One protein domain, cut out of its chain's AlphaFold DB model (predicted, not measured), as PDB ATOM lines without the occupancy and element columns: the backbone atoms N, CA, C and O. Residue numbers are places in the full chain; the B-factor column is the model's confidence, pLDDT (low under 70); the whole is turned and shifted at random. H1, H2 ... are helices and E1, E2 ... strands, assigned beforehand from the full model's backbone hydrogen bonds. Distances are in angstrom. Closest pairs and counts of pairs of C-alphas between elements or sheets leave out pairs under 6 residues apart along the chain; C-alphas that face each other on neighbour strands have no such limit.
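Overview. This is residues 2 to 13 and 30 to 70 of the 96 residues of an uncharacterized protein of Chondrus crispus (UniProt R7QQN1). A small meander sheet, E1 E2 E3, each strand the antiparallel neighbour of the one before, runs on into a short helix, H1, whose far end sticks out with residues 65 to 70. The 53 printed residues open with an unnamed stretch, 2 to 13; three strands, then one helix follow. The class is mixed, with under half of the residues in named elements; the whole is compact, radius of gyration of the C-alphas 10.9 A, spanning 32 by 27 by 19 A.

Along the chain. Start at C-alpha 2, (320.377, 301.638, 257.133). After the cut, find E1, residues 31 to 36, 15.1 A; E2, 41 to 45, 13.3 A; E3, 54 to 57, 10.5 A; and H1, 58 to 65, 10.6 A, ending at (312.498, 301.089, 248.238).

Arrangement. Hairpin E1 and E2 has N 31 and O 45 within hydrogen-bond range at 2.9 A. Hairpin E2 and E3 has N 42 and O 56 at 2.8 A. H1 only grazes the sheet; its closest C-alphas to E2 are Gly 58 and Ser 41, 5.4 A apart. Every O i to N i+4 pair in H1 is within range.

Size, cuts and confidence. Residues 14 to 29 are cut out, leaving C-alphas 13 and 30 15.0 A apart. No link is long. Residues 6 to 13 have pLDDT under 70.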
ATOM      1  N   ARG A   2     319.377 301.753 256.050       78.81
ATOM      2  CA  ARG A   2     320.377 301.638 257.133       78.81
ATOM      3  C   ARG A   2     321.339 300.495 256.814       78.81
ATOM      4  O   ARG A   2     320.896 299.440 256.382       78.81
ATOM      5  N   CYS A   3     322.633 300.724 257.017       80.19
ATOM      6  CA  CYS A   3     323.673 299.725 256.788       80.19
ATOM      7  C   CYS A   3     323.971 298.955 258.084       80.19
ATOM      8  O   CYS A   3     324.240 299.582 259.106       80.19
ATOM      9  N   SER A   4     324.015 297.624 258.033       80.12
ATOM     10  CA  SER A   4     324.259 296.751 259.196       80.12
ATOM     11  C   SER A   4     325.702 296.795 259.720       80.12
ATOM     12  O   SER A   4     325.947 296.472 260.873       80.12
ATOM     13  N   ILE A   5     326.668 297.193 258.884       80.56
ATOM     14  CA  ILE A   5     328.080 297.402 259.279       80.56
ATOM     15  C   ILE A   5     328.304 298.832 259.782       80.56
ATOM     16  O   ILE A   5     329.260 299.133 260.497       80.56
ATOM     17  N   CYS A   6     327.438 299.751 259.374       67.50
ATOM     18  CA  CYS A   6     327.683 301.164 259.480       67.50
ATOM     19  C   CYS A   6     326.691 301.789 260.463       67.50
ATOM     20  O   CYS A   6     325.606 302.200 260.064       67.50
ATOM     21  N   ASP A   7     327.100 301.973 261.717       58.12
ATOM     22  CA  ASP A   7     326.287 302.554 262.809       58.12
ATOM     23  C   ASP A   7     325.820 304.011 262.593       58.12
ATOM     24  O   ASP A   7     325.235 304.653 263.465       58.12
ATOM     25  N   ARG A   8     326.066 304.576 261.409       53.81
ATOM     26  CA  ARG A   8     325.491 305.851 260.991       53.81
ATOM     27  C   ARG A   8     324.540 305.583 259.837       53.81
ATOM     28  O   ARG A   8     325.003 305.339 258.720       53.81
ATOM     29  N   SER A   9     323.234 305.719 260.113       49.97
ATOM     30  CA  SER A   9     322.258 306.228 259.133       49.97
ATOM     31  C   SER A   9     322.986 307.317 258.366       49.97
ATOM     32  O   SER A   9     323.481 308.216 259.042       49.97
ATOM     33  N   ALA A  10     323.180 307.158 257.054       52.31
ATOM     34  CA  ALA A  10     324.045 308.006 256.243       52.31
ATOM     35  C   ALA A  10     323.914 309.470 256.686       52.31
ATOM     36  O   ALA A  10     322.948 310.150 256.352       52.31
ATOM     37  N   ALA A  11     324.847 309.940 257.524       47.47
ATOM     38  CA  ALA A  11     324.980 311.363 257.724       47.47
ATOM     39  C   ALA A  11     325.373 311.837 256.334       47.47
ATOM     40  O   ALA A  11     326.329 311.266 255.800       47.47
ATOM     41  N   PRO A  12     324.632 312.769 255.718       47.75
ATOM     42  CA  PRO A  12     324.984 313.233 254.399       47.75
ATOM     43  C   PRO A  12     326.400 313.785 254.511       47.75
ATOM     44  O   PRO A  12     326.633 314.845 255.097       47.75
ATOM     45  N   THR A  13     327.371 313.027 254.007       45.47
ATOM     46  CA  THR A  13     328.685 313.552 253.685       45.47
ATOM     47  C   THR A  13     328.379 314.765 252.818       45.47
ATOM     48  O   THR A  13     327.515 314.702 251.939       45.47
ATOM     49  N   VAL A  30     321.882 303.254 244.821       90.94
ATOM     50  CA  VAL A  30     322.934 302.410 245.387       90.94
ATOM     51  C   VAL A  30     323.139 301.209 244.485       90.94
ATOM     52  O   VAL A  30     322.213 300.757 243.815       90.94
ATOM     53  N   LEU A  31     324.360 300.691 244.461       92.75
ATOM     54  CA  LEU A  31     324.685 299.479 243.725       92.75
ATOM     55  C   LEU A  31     324.628 298.292 244.677       92.75
ATOM     56  O   LEU A  31     325.399 298.257 245.632       92.75
ATOM     57  N   LEU A  32     323.768 297.317 244.397       94.12
ATOM     58  CA  LEU A  32     323.794 296.003 245.037       94.12
ATOM     59  C   LEU A  32     324.632 295.069 244.162       94.12
ATOM     60  O   LEU A  32     324.350 294.950 242.972       94.12
ATOM     61  N   TYR A  33     325.666 294.435 244.717       93.69
ATOM     62  CA  TYR A  33     326.613 293.636 243.916       93.69
ATOM     63  C   TYR A  33     326.855 292.217 244.439       93.69
ATOM     64  O   TYR A  33     327.531 291.431 243.782       93.69
ATOM     65  N   ALA A  34     326.312 291.864 245.603       94.00
ATOM     66  CA  ALA A  34     326.297 290.485 246.076       94.00
ATOM     67  C   ALA A  34     325.089 290.246 246.978       94.00
ATOM     68  O   ALA A  34     324.658 291.158 247.683       94.00
ATOM     69  N   TYR A  35     324.590 289.012 246.990       95.06
ATOM     70  CA  TYR A  35     323.511 288.561 247.862       95.06
ATOM     71  C   TYR A  35     323.955 287.327 248.649       95.06
ATOM     72  O   TYR A  35     324.548 286.407 248.086       95.06
ATOM     73  N   ASN A  36     323.664 287.311 249.949       95.25
ATOM     74  CA  ASN A  36     323.837 286.151 250.812       95.25
ATOM     75  C   ASN A  36     322.456 285.585 251.196       95.25
ATOM     76  O   ASN A  36     321.763 286.221 251.994       95.25
ATOM     77  N   PRO A  37     322.078 284.391 250.703       94.69
ATOM     78  CA  PRO A  37     320.781 283.785 251.003       94.69
ATOM     79  C   PRO A  37     320.666 283.253 252.438       94.69
ATOM     80  O   PRO A  37     319.558 283.053 252.921       94.69
ATOM     81  N   VAL A  38     321.781 283.014 253.140       96.38
ATOM     82  CA  VAL A  38     321.754 282.501 254.524       96.38
ATOM     83  C   VAL A  38     321.315 283.586 255.504       96.38
ATOM     84  O   VAL A  38     320.613 283.305 256.470       96.38
ATOM     85  N   THR A  39     321.745 284.823 255.266       94.25
ATOM     86  CA  THR A  39     321.479 285.974 256.142       94.25
ATOM     87  C   THR A  39     320.465 286.950 255.558       94.25
ATOM     88  O   THR A  39     320.239 287.994 256.161       94.25
ATOM     89  N   ASP A  40     319.912 286.638 254.383       96.12
ATOM     90  CA  ASP A  40     319.066 287.521 253.580       96.12
ATOM     91  C   ASP A  40     319.612 288.957 253.515       96.12
ATOM     92  O   ASP A  40     319.012 289.921 253.989       96.12
ATOM     93  N   SER A  41     320.835 289.100 252.997       95.38
ATOM     94  CA  SER A  41     321.539 290.384 253.019       95.38
ATOM     95  C   SER A  41     322.313 290.659 251.743       95.38
ATOM     96  O   SER A  41     322.886 289.748 251.146       95.38
ATOM     97  N   PHE A  42     322.417 291.934 251.394       95.50
ATOM     98  CA  PHE A  42     323.096 292.413 250.203       95.50
ATOM     99  C   PHE A  42     324.361 293.187 250.559       95.50
ATOM    100  O   PHE A  42     324.365 293.989 251.497       95.50
ATOM    101  N   LEU A  43     325.416 292.993 249.766       94.56
ATOM    102  CA  LEU A  43     326.527 293.936 249.716       94.56
ATOM    103  C   LEU A  43     326.152 295.098 248.807       94.56
ATOM    104  O   LEU A  43     325.731 294.892 247.665       94.56
ATOM    105  N   MET A  44     326.335 296.311 249.320       92.75
ATOM    106  CA  MET A  44     326.010 297.538 248.612       92.75
ATOM    107  C   MET A  44     327.189 298.515 248.564       92.75
ATOM    108  O   MET A  44     328.001 298.591 249.493       92.75
ATOM    109  N   LYS A  45     327.252 299.297 247.485       90.88
ATOM    110  CA  LYS A  45     328.090 300.489 247.352       90.88
ATOM    111  C   LYS A  45     327.177 301.704 247.245       90.88
ATOM    112  O   LYS A  45     326.278 301.746 246.410       90.88
ATOM    113  N   ASP A  46     327.430 302.685 248.096       87.88
ATOM    114  CA  ASP A  46     326.701 303.946 248.118       87.88
ATOM    115  C   ASP A  46     327.652 305.066 247.650       87.88
ATOM    116  O   ASP A  46     328.650 305.326 248.323       87.88
ATOM    117  N   PRO A  47     327.395 305.711 246.493       85.56
ATOM    118  CA  PRO A  47     328.225 306.806 245.986       85.56
ATOM    119  C   PRO A  47     328.298 308.024 246.915       85.56
ATOM    120  O   PRO A  47     329.227 308.822 246.799       85.56
ATOM    121  N   ALA A  48     327.347 308.186 247.838       81.75
ATOM    122  CA  ALA A  48     327.344 309.284 248.799       81.75
ATOM    123  C   ALA A  48     328.299 309.048 249.984       81.75
ATOM    124  O   ALA A  48     328.425 309.919 250.848       81.75
ATOM    125  N   THR A  49     328.976 307.895 250.050       77.44
ATOM    126  CA  THR A  49     329.935 307.566 251.107       77.44
ATOM    127  C   THR A  49     331.260 307.044 250.553       77.44
ATOM    128  O   THR A  49     331.311 306.264 249.606       77.44
ATOM    129  N   ASP A  50     332.356 307.392 251.228       79.19
ATOM    130  CA  ASP A  50     333.695 306.879 250.907       79.19
ATOM    131  C   ASP A  50     333.903 305.418 251.347       79.19
ATOM    132  O   ASP A  50     334.969 304.830 251.141       79.19
ATOM    133  N   ARG A  51     332.898 304.793 251.977       80.31
ATOM    134  CA  ARG A  51     332.994 303.411 252.458       80.31
ATOM    135  C   ARG A  51     333.126 302.434 251.298       80.31
ATOM    136  O   ARG A  51     332.415 302.517 250.297       80.31
ATOM    137  N   GLN A  52     334.035 301.474 251.447       80.00
ATOM    138  CA  GLN A  52     334.280 300.454 250.427       80.00
ATOM    139  C   GLN A  52     333.205 299.365 250.412       80.00
ATOM    140  O   GLN A  52     332.818 298.907 249.341       80.00
ATOM    141  N   THR A  53     332.669 299.012 251.581       82.50
ATOM    142  CA  THR A  53     331.692 297.930 251.728       82.50
ATOM    143  C   THR A  53     330.630 298.314 252.747       82.50
ATOM    144  O   THR A  53     330.950 298.703 253.872       82.50
ATOM    145  N   CYS A  54     329.367 298.176 252.353       89.81
ATOM    146  CA  CYS A  54     328.199 298.309 253.213       89.81
ATOM    147  C   CYS A  54     327.340 297.043 253.064       89.81
ATOM    148  O   CYS A  54     327.335 296.423 252.002       89.81
ATOM    149  N   VAL A  55     326.609 296.672 254.115       92.12
ATOM    150  CA  VAL A  55     325.644 295.558 254.104       92.12
ATOM    151  C   VAL A  55     324.262 296.102 254.426       92.12
ATOM    152  O   VAL A  55     324.149 296.946 255.313       92.12
ATOM    153  N   ILE A  56     323.233 295.601 253.754       93.25
ATOM    154  CA  ILE A  56     321.825 295.863 254.071       93.25
ATOM    155  C   ILE A  56     321.044 294.543 254.090       93.25
ATOM    156  O   ILE A  56     321.331 293.661 253.285       93.25
ATOM    157  N   SER A  57     320.092 294.380 255.009       95.12
ATOM    158  CA  SER A  57     319.172 293.232 254.994       95.12
ATOM    159  C   SER A  57     318.145 293.362 253.864       95.12
ATOM    160  O   SER A  57     317.858 294.473 253.409       95.12
ATOM    161  N   GLY A  58     317.568 292.242 253.424       94.44
ATOM    162  CA  GLY A  58     316.465 292.235 252.462       94.44
ATOM    163  C   GLY A  58     315.263 293.030 252.966       94.44
ATOM    164  O   GLY A  58     314.743 293.874 252.242       94.44
ATOM    165  N   GLU A  59     314.911 292.868 254.244       94.56
ATOM    166  CA  GLU A  59     313.853 293.641 254.909       94.56
ATOM    167  C   GLU A  59     314.101 295.156 254.826       94.56
ATOM    168  O   GLU A  59     313.264 295.894 254.313       94.56
ATOM    169  N   ASN A  60     315.275 295.643 255.249       91.94
ATOM    170  CA  ASN A  60     315.546 297.083 255.225       91.94
ATOM    171  C   ASN A  60     315.693 297.644 253.808       91.94
ATOM    172  O   ASN A  60     315.491 298.845 253.608       91.94
ATOM    173  N   LEU A  61     316.090 296.815 252.840       93.06
ATOM    174  CA  LEU A  61     316.107 297.193 251.433       93.06
ATOM    175  C   LEU A  61     314.678 297.354 250.893       93.06
ATOM    176  O   LEU A  61     314.398 298.364 250.246       93.06
ATOM    177  N   ASP A  62     313.780 296.411 251.187       93.50
ATOM    178  CA  ASP A  62     312.384 296.466 250.740       93.50
ATOM    179  C   ASP A  62     311.630 297.630 251.402       93.50
ATOM    180  O   ASP A  62     311.006 298.438 250.717       93.50
ATOM    181  N   GLU A  63     311.801 297.840 252.708       92.38
ATOM    182  CA  GLU A  63     311.273 299.031 253.387       92.38
ATOM    183  C   GLU A  63     311.785 300.331 252.753       92.38
ATOM    184  O   GLU A  63     311.031 301.286 252.562       92.38
ATOM    185  N   ALA A  64     313.083 300.387 252.430       89.12
ATOM    186  CA  ALA A  64     313.692 301.587 251.874       89.12
ATOM    187  C   ALA A  64     313.201 301.889 250.457       89.12
ATOM    188  O   ALA A  64     313.018 303.063 250.147       89.12
ATOM    189  N   ARG A  65     312.990 300.873 249.608       89.62
ATOM    190  CA  ARG A  65     312.498 301.089 248.238       89.62
ATOM    191  C   ARG A  65     311.014 301.446 248.212       89.62
ATOM    192  O   ARG A  65     310.596 302.141 247.293       89.62
ATOM    193  N   LEU A  66     310.240 300.980 249.196       89.94
ATOM    194  CA  LEU A  66     308.808 301.256 249.351       89.94
ATOM    195  C   LEU A  66     308.516 302.580 250.081       89.94
ATOM    196  O   LEU A  66     307.353 302.976 250.181       89.94
ATOM    197  N   ALA A  67     309.541 303.255 250.604       88.19
ATOM    198  CA  ALA A  67     309.388 304.505 251.336       88.19
ATOM    199  C   ALA A  67     308.820 305.635 250.454       88.19
ATOM    200  O   ALA A  67     308.931 305.651 249.233       88.19
ATOM    201  N   PHE A  68     308.198 306.633 251.082       85.19
ATOM    202  CA  PHE A  68     307.723 307.804 250.349       85.19
ATOM    203  C   PHE A  68     308.902 308.567 249.719       85.19
ATOM    204  O   PHE A  68     309.868 308.893 250.410       85.19
ATOM    205  N   GLY A  69     308.793 308.892 248.429       81.44
ATOM    206  CA  GLY A  69     309.838 309.601 247.682       81.44
ATOM    207  C   GLY A  69     310.876 308.696 247.012       81.44
ATOM    208  O   GLY A  69     311.905 309.206 246.570       81.44
ATOM    209  N   THR A  70     310.627 307.386 246.936       83.69
ATOM    210  CA  THR A  70     311.406 306.439 246.128       83.69
ATOM    211  C   THR A  70     310.546 305.815 245.034       83.69
ATOM    212  O   THR A  70     309.349 305.595 245.217       83.69
TER     213      THR A  70